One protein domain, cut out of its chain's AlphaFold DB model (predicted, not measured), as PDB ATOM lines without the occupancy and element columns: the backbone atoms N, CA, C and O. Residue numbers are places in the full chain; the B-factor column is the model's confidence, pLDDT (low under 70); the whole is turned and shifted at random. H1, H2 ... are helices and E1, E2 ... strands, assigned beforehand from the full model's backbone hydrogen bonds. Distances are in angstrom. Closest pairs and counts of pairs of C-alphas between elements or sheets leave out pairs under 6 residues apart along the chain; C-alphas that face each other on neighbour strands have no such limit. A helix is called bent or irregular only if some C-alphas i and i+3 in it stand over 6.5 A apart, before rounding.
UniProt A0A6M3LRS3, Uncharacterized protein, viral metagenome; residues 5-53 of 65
ATOM      1  N   THR A   5     198.773 262.143 220.134       95.19
ATOM      2  CA  THR A   5     199.807 262.750 220.973       95.19
ATOM      3  C   THR A   5     200.687 263.637 220.097       95.19
ATOM      4  O   THR A   5     200.884 263.348 218.912       95.19
ATOM      5  N   TYR A   6     201.137 264.766 220.636       96.25
ATOM      6  CA  TYR A   6     201.912 265.754 219.893       96.25
ATOM      7  C   TYR A   6     203.281 265.932 220.534       96.25
ATOM      8  O   TYR A   6     203.407 265.929 221.756       96.25
ATOM      9  N   TYR A   7     204.300 266.117 219.701       97.25
ATOM     10  CA  TYR A   7     205.685 266.213 220.138       97.25
ATOM     11  C   TYR A   7     206.413 267.349 219.433       97.25
ATOM     12  O   TYR A   7     206.208 267.596 218.241       97.25
ATOM     13  N   LYS A   8     207.331 267.991 220.149       97.06
ATOM     14  CA  LYS A   8     208.470 268.664 219.537       97.06
ATOM     15  C   LYS A   8     209.639 267.707 219.533       97.06
ATOM     16  O   LYS A   8     209.990 267.146 220.564       97.06
ATOM     17  N   VAL A   9     210.217 267.529 218.355       97.50
ATOM     18  CA  VAL A   9     211.278 266.554 218.133       97.50
ATOM     19  C   VAL A   9     212.509 267.291 217.651       97.50
ATOM     20  O   VAL A   9     212.428 268.080 216.703       97.50
ATOM     21  N   ILE A  10     213.633 267.052 218.316       97.19
ATOM     22  CA  ILE A  10     214.944 267.458 217.821       97.19
ATOM     23  C   ILE A  10     215.401 266.362 216.867       97.19
ATOM     24  O   ILE A  10     215.362 265.182 217.212       97.19
ATOM     25  N   GLN A  11     215.812 266.750 215.665       97.81
ATOM     26  CA  GLN A  11     216.381 265.833 214.690       97.81
ATOM     27  C   GLN A  11     217.809 266.238 214.347       97.81
ATOM     28  O   GLN A  11     218.048 267.418 214.079       97.81
ATOM     29  N   GLY A  12     218.721 265.271 214.305       97.00
ATOM     30  CA  GLY A  12     220.087 265.428 213.802       97.00
ATOM     31  C   GLY A  12     220.228 264.834 212.400       97.00
ATOM     32  O   GLY A  12     219.534 263.876 212.061       97.00
ATOM     33  N   ASN A  13     221.095 265.409 211.560       96.62
ATOM     34  CA  ASN A  13     221.415 264.848 210.244       96.62
ATOM     35  C   ASN A  13     222.823 264.246 210.209       96.62
ATOM     36  O   ASN A  13     223.811 264.954 210.008       96.62
ATOM     37  N   TYR A  14     222.896 262.921 210.326       93.56
ATOM     38  CA  TYR A  14     224.151 262.163 210.383       93.56
ATOM     39  C   TYR A  14     224.570 261.567 209.027       93.56
ATOM     40  O   TYR A  14     225.269 260.556 208.963       93.56
ATOM     41  N   GLY A  15     224.140 262.176 207.916       91.75
ATOM     42  CA  GLY A  15     224.550 261.793 206.559       91.75
ATOM     43  C   GLY A  15     223.689 260.711 205.898       91.75
ATOM     44  O   GLY A  15     223.957 260.340 204.757       91.75
ATOM     45  N   ARG A  16     222.641 260.221 206.574       93.88
ATOM     46  CA  ARG A  16     221.661 259.263 206.018       93.88
ATOM     47  C   ARG A  16     220.209 259.734 206.112       93.88
ATOM     48  O   ARG A  16     219.295 258.952 205.878       93.88
ATOM     49  N   GLY A  17     220.000 261.013 206.404       94.12
ATOM     50  CA  GLY A  17     218.679 261.583 206.631       94.12
ATOM     51  C   GLY A  17     218.604 262.270 207.983       94.12
ATOM     52  O   GLY A  17     219.627 262.597 208.574       94.12
ATOM     53  N   TRP A  18     217.378 262.531 208.423       96.50
ATOM     54  CA  TRP A  18     217.101 263.151 209.712       96.50
ATOM     55  C   TRP A  18     216.652 262.080 210.692       96.50
ATOM     56  O   TRP A  18     215.589 261.492 210.490       96.50
ATOM     57  N   ASP A  19     217.440 261.882 211.741       96.38
ATOM     58  CA  ASP A  19     217.147 260.951 212.823       96.38
ATOM     59  C   ASP A  19     216.612 261.722 214.027       96.38
ATOM     60  O   ASP A  19     217.063 262.833 214.314       96.38
ATOM     61  N   ASP A  20     215.636 261.148 214.724       96.25
ATOM     62  CA  ASP A  20     215.110 261.739 215.949       96.25
ATOM     63  C   ASP A  20     216.075 261.483 217.101       96.25
ATOM     64  O   ASP A  20     216.417 260.335 217.384       96.25
ATOM     65  N   VAL A  21     216.495 262.550 217.775       95.06
ATOM     66  CA  VAL A  21     217.467 262.468 218.874       95.06
ATOM     67  C   VAL A  21     216.854 262.806 220.224       95.06
ATOM     68  O   VAL A  21     217.373 262.399 221.258       95.06
ATOM     69  N   ASP A  22     215.740 263.541 220.233       95.81
ATOM     70  CA  ASP A  22     215.045 263.899 221.465       95.81
ATOM     71  C   ASP A  22     213.570 264.237 221.212       95.81
ATOM     72  O   ASP A  22     213.232 264.829 220.180       95.81
ATOM     73  N   PHE A  23     212.698 263.895 222.164       95.31
ATOM     74  CA  PHE A  23     211.240 263.993 222.055       95.31
ATOM     75  C   PHE A  23     210.636 264.651 223.290       95.31
ATOM     76  O   PHE A  23     210.823 264.188 224.410       95.31
ATOM     77  N   HIS A  24     209.839 265.695 223.073       95.50
ATOM     78  CA  HIS A  24     209.169 266.424 224.148       95.50
ATOM     79  C   HIS A  24     207.683 266.532 223.850       95.50
ATOM     80  O   HIS A  24     207.296 267.083 222.815       95.50
ATOM     81  N   GLU A  25     206.845 265.992 224.735       94.94
ATOM     82  CA  GLU A  25     205.394 266.073 224.579       94.94
ATOM     83  C   GLU A  25     204.934 267.536 224.643       94.94
ATOM     84  O   GLU A  25     205.410 268.354 225.432       94.94
ATOM     85  N   CYS A  26     203.996 267.882 223.776       95.75
ATOM     86  CA  CYS A  26     203.352 269.183 223.749       95.75
ATOM     87  C   CYS A  26     201.871 269.023 223.418       95.75
ATOM     88  O   CYS A  26     201.377 267.932 223.134       95.75
ATOM     89  N   ASP A  27     201.133 270.123 223.482       94.62
ATOM     90  CA  ASP A  27     199.749 270.122 223.031       94.62
ATOM     91  C   ASP A  27     199.632 270.262 221.502       94.62
ATOM     92  O   ASP A  27     200.615 270.385 220.768       94.62
ATOM     93  N   SER A  28     198.394 270.279 221.002       94.06
ATOM     94  CA  SER A  28     198.102 270.399 219.568       94.06
ATOM     95  C   SER A  28     198.549 271.719 218.930       94.06
ATOM     96  O   SER A  28     198.518 271.834 217.709       94.06
ATOM     97  N   THR A  29     198.933 272.715 219.731       93.44
ATOM     98  CA  THR A  29     199.474 274.002 219.269       93.44
ATOM     99  C   THR A  29     201.006 274.036 219.313       93.44
ATOM    100  O   THR A  29     201.623 275.010 218.883       93.44
ATOM    101  N   GLY A  30     201.637 272.971 219.821       91.44
ATOM    102  CA  GLY A  30     203.073 272.917 220.070       91.44
ATOM    103  C   GLY A  30     203.491 273.659 221.340       91.44
ATOM    104  O   GLY A  30     204.681 273.971 221.503       91.44
ATOM    105  N   TYR A  31     202.546 273.973 222.231       94.00
ATOM    106  CA  TYR A  31     202.851 274.527 223.540       94.00
ATOM    107  C   TYR A  31     203.351 273.417 224.471       94.00
ATOM    108  O   TYR A  31     202.770 272.336 224.558       94.00
ATOM    109  N   MET A  32     204.453 273.708 225.156       94.88
ATOM    110  CA  MET A  32     205.048 272.871 226.198       94.88
ATOM    111  C   MET A  32     204.906 273.605 227.523       94.88
ATOM    112  O   MET A  32     204.966 274.844 227.544       94.88
ATOM    113  N   LYS A  33     204.783 272.857 228.620       94.06
ATOM    114  CA  LYS A  33     204.824 273.455 229.955       94.06
ATOM    115  C   LYS A  33     206.154 274.193 230.158       94.06
ATOM    116  O   LYS A  33     207.146 273.850 229.513       94.06
ATOM    117  N   PRO A  34     206.199 275.225 231.018       92.94
ATOM    118  CA  PRO A  34     207.413 276.010 231.223       92.94
ATOM    119  C   PRO A  34     208.640 275.171 231.604       92.94
ATOM    120  O   PRO A  34     209.710 275.425 231.051       92.94
ATOM    121  N   GLU A  35     208.474 274.171 232.476       93.12
ATOM    122  CA  GLU A  35     209.533 273.224 232.855       93.12
ATOM    123  C   GLU A  35     210.091 272.455 231.646       93.12
ATOM    124  O   GLU A  35     211.277 272.571 231.338       93.12
ATOM    125  N   ASP A  36     209.230 271.783 230.880       93.69
ATOM    126  CA  ASP A  36     209.618 271.006 229.696       93.69
ATOM    127  C   ASP A  36     210.231 271.904 228.616       93.69
ATOM    128  O   ASP A  36     211.200 271.552 227.946       93.69
ATOM    129  N   ARG A  37     209.713 273.129 228.465       94.81
ATOM    130  CA  ARG A  37     210.243 274.106 227.512       94.81
ATOM    131  C   ARG A  37     211.659 274.551 227.865       94.81
ATOM    132  O   ARG A  37     212.422 274.855 226.944       94.81
ATOM    133  N   ALA A  38     211.983 274.680 229.150       95.19
ATOM    134  CA  ALA A  38     213.327 275.038 229.586       95.19
ATOM    135  C   ALA A  38     214.307 273.916 229.230       95.19
ATOM    136  O   ALA A  38     215.266 274.175 228.505       95.19
ATOM    137  N   VAL A  39     213.975 272.676 229.603       95.44
ATOM    138  CA  VAL A  39     214.771 271.481 229.280       95.44
ATOM    139  C   VAL A  39     214.945 271.329 227.769       95.44
ATOM    140  O   VAL A  39     216.062 271.192 227.278       95.44
ATOM    141  N   PHE A  40     213.867 271.465 226.992       96.06
ATOM    142  CA  PHE A  40     213.925 271.392 225.533       96.06
ATOM    143  C   PHE A  40     214.909 272.403 224.929       96.06
ATOM    144  O   PHE A  40     215.666 272.086 224.014       96.06
ATOM    145  N   LYS A  41     214.906 273.649 225.422       95.81
ATOM    146  CA  LYS A  41     215.830 274.685 224.941       95.81
ATOM    147  C   LYS A  41     217.278 274.367 225.295       95.81
ATOM    148  O   LYS A  41     218.152 274.622 224.468       95.81
ATOM    149  N   GLU A  42     217.521 273.849 226.494       96.94
ATOM    150  CA  GLU A  42     218.852 273.415 226.919       96.94
ATOM    151  C   GLU A  42     219.353 272.264 226.048       96.94
ATOM    152  O   GLU A  42     220.465 272.349 225.536       96.94
ATOM    153  N   ASN A  43     218.506 271.278 225.750       96.50
ATOM    154  CA  ASN A  43     218.857 270.169 224.865       96.50
ATOM    155  C   ASN A  43     219.154 270.657 223.441       96.50
ATOM    156  O   ASN A  43     220.192 270.317 222.882       96.50
ATOM    157  N   VAL A  44     218.314 271.528 222.863       96.25
ATOM    158  CA  VAL A  44     218.590 272.135 221.543       96.25
ATOM    159  C   VAL A  44     219.940 272.854 221.530       96.25
ATOM    160  O   VAL A  44     220.667 272.772 220.539       96.25
ATOM    161  N   LYS A  45     220.276 273.575 222.605       96.50
ATOM    162  CA  LYS A  45     221.571 274.247 222.736       96.50
ATOM    163  C   LYS A  45     222.709 273.225 222.816       96.50
ATOM    164  O   LYS A  45     223.658 273.343 222.050       96.50
ATOM    165  N   ALA A  46     222.580 272.216 223.672       96.81
ATOM    166  CA  ALA A  46     223.580 271.173 223.853       96.81
ATOM    167  C   ALA A  46     223.875 270.429 222.544       96.81
ATOM    168  O   ALA A  46     225.044 270.288 222.194       96.81
ATOM    169  N   TYR A  47     222.853 270.031 221.783       95.25
ATOM    170  CA  TYR A  47     223.049 269.382 220.484       95.25
ATOM    171  C   TYR A  47     223.811 270.284 219.507       95.25
ATOM    172  O   TYR A  47     224.790 269.857 218.908       95.25
ATOM    173  N   ARG A  48     223.439 271.565 219.411       92.50
ATOM    174  CA  ARG A  48     224.120 272.518 218.518       92.50
ATOM    175  C   ARG A  48     225.570 272.812 218.903       92.50
ATOM    176  O   ARG A  48     226.355 273.166 218.032       92.50
ATOM    177  N   GLU A  49     225.903 272.759 220.191       95.75
ATOM    178  CA  GLU A  49     227.251 273.063 220.689       95.75
ATOM    179  C   GLU A  49     228.182 271.848 220.656       95.75
ATOM    180  O   GLU A  49     229.379 272.009 220.428       95.75
ATOM    181  N   ASN A  50     227.650 270.645 220.887       96.06
ATOM    182  CA  ASN A  50     228.461 269.434 221.035       96.06
ATOM    183  C   ASN A  50     228.561 268.605 219.754       96.06
ATOM    184  O   ASN A  50     229.482 267.798 219.627       96.06
ATOM    185  N   GLU A  51     227.646 268.789 218.805       93.88
ATOM    186  CA  GLU A  51     227.625 268.008 217.578       93.88
ATOM    187  C   GLU A  51     227.863 268.888 216.343       93.88
ATOM    188  O   GLU A  51     227.181 269.896 216.154       93.88
ATOM    189  N   PRO A  52     228.808 268.512 215.460       92.12
ATOM    190  CA  PRO A  52     229.094 269.272 214.244       92.12
ATOM    191  C   PRO A  52     228.003 269.138 213.171       92.12
ATOM    192  O   PRO A  52     228.033 269.850 212.164       92.12
ATOM    193  N   GLN A  53     227.073 268.196 213.328       93.06
ATOM    194  CA  GLN A  53     226.008 267.944 212.367       93.06
ATOM    195  C   GLN A  53     224.902 269.006 212.446       93.06
ATOM    196  O   GLN A  53     224.686 269.606 213.494       93.06
TER     197      GLN A  53
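What this domain is: This is residues 5 to 53 of the 65 residues of an uncharacterized protein of viral metagenome (UniProt A0A6M3LRS3). A twisted two-stranded hairpin, E1 and E2, has one long helix, H1, lying lengthwise over one of its faces, while its other face is bare. The chain runs out along E1, turns at residues 14 to 17, comes back along E2, and after a link at the other end of the hairpin runs out again along H1, so that hairpin and helix share the long axis. Both strands bend, E1 at residue 8 and E2 at residue 21, and the last printed residues, 51 to 53, fold back from the end of H1 toward the hairpin's turn. The printed part has 49 residues, with two named strands and one named helix in the order E1, E2, H1; the sheet has the order E1 - E2 and is antiparallel, and the class is mixed, helices and strands. The whole is only just loose, close to compact, with a radius of gyration of the C-alphas of 11.7 A, and it is only just flat, with spans of 31 by 21 by 11 A.

How they stand to each other: E1, residues 5 to 13, and E2, residues 18 to 26, are antiparallel neighbours, with 151 degrees between their N-to-C directions. They form a hairpin with a tight link of 4 residues. Among the C-alphas that face each other are those of Tyr 7 and Glu 25, 4.5 A apart, and those of Asn 13 and Trp 18, 4.7 A apart. Near the first residues of E1, N 8 and O 24 are within hydrogen-bond range at 2.8 A, and so are N 24 and O 8 at 2.9 A. Farther along, O 10 is within hydrogen-bond range of both N 21, at 2.9 A, and N 22, at 3.5 A. E1 bends by 50 degrees at residue 8, and E2 bends by 71 degrees at residue 21. A short link of 7 residues joins E2 to H1, residues 34 to 50. The closest C-alphas of E2 and H1 are those of His 24 and Phe 40, 7.0 A apart, and the two centres are 11.6 A apart. The closest C-alphas of E1 and H1 are those of Ile 10 and Val 44, also 7.0 A apart, with 12.3 A between the centres. Within 10 A, H1 has 15 pairs of C-alphas with E2 and 12 with E1, made by its residues 36 to 48. In H1 every O i to N i+4 pair is within hydrogen-bond range.

Where its parts are: E1 begins at C-alpha 5, at (199.807, 262.750, 220.973), and ends at C-alpha 13, at (221.415, 264.848, 210.244); its length from first to last C-alpha is 24.2 A. E2 runs from Trp 18 to Cys 26 and measures 20.6 A from first to last C-alpha. E1 and E2 have 9 residues each. H1, 17 residues from Pro 34 to Asn 50, measures 24.3 A and is not bent; it ends at C-alpha 50, at (228.461, 269.434, 221.035).

The domain as a whole: The two C-alphas farthest apart are those of Arg 16, in the link between E1 and E2, and Pro 34, the first residue of H1, at 33.4 A. The first and last printed C-alphas, those of Thr 5 and Gln 53, are 28.1 A apart. The printed part runs from residue 5 to residue 53 of a full chain of 65 residues and has no cut. Neither of the two links is long. The mean pLDDT of the printed part is 95.1, and no printed residue is under 70.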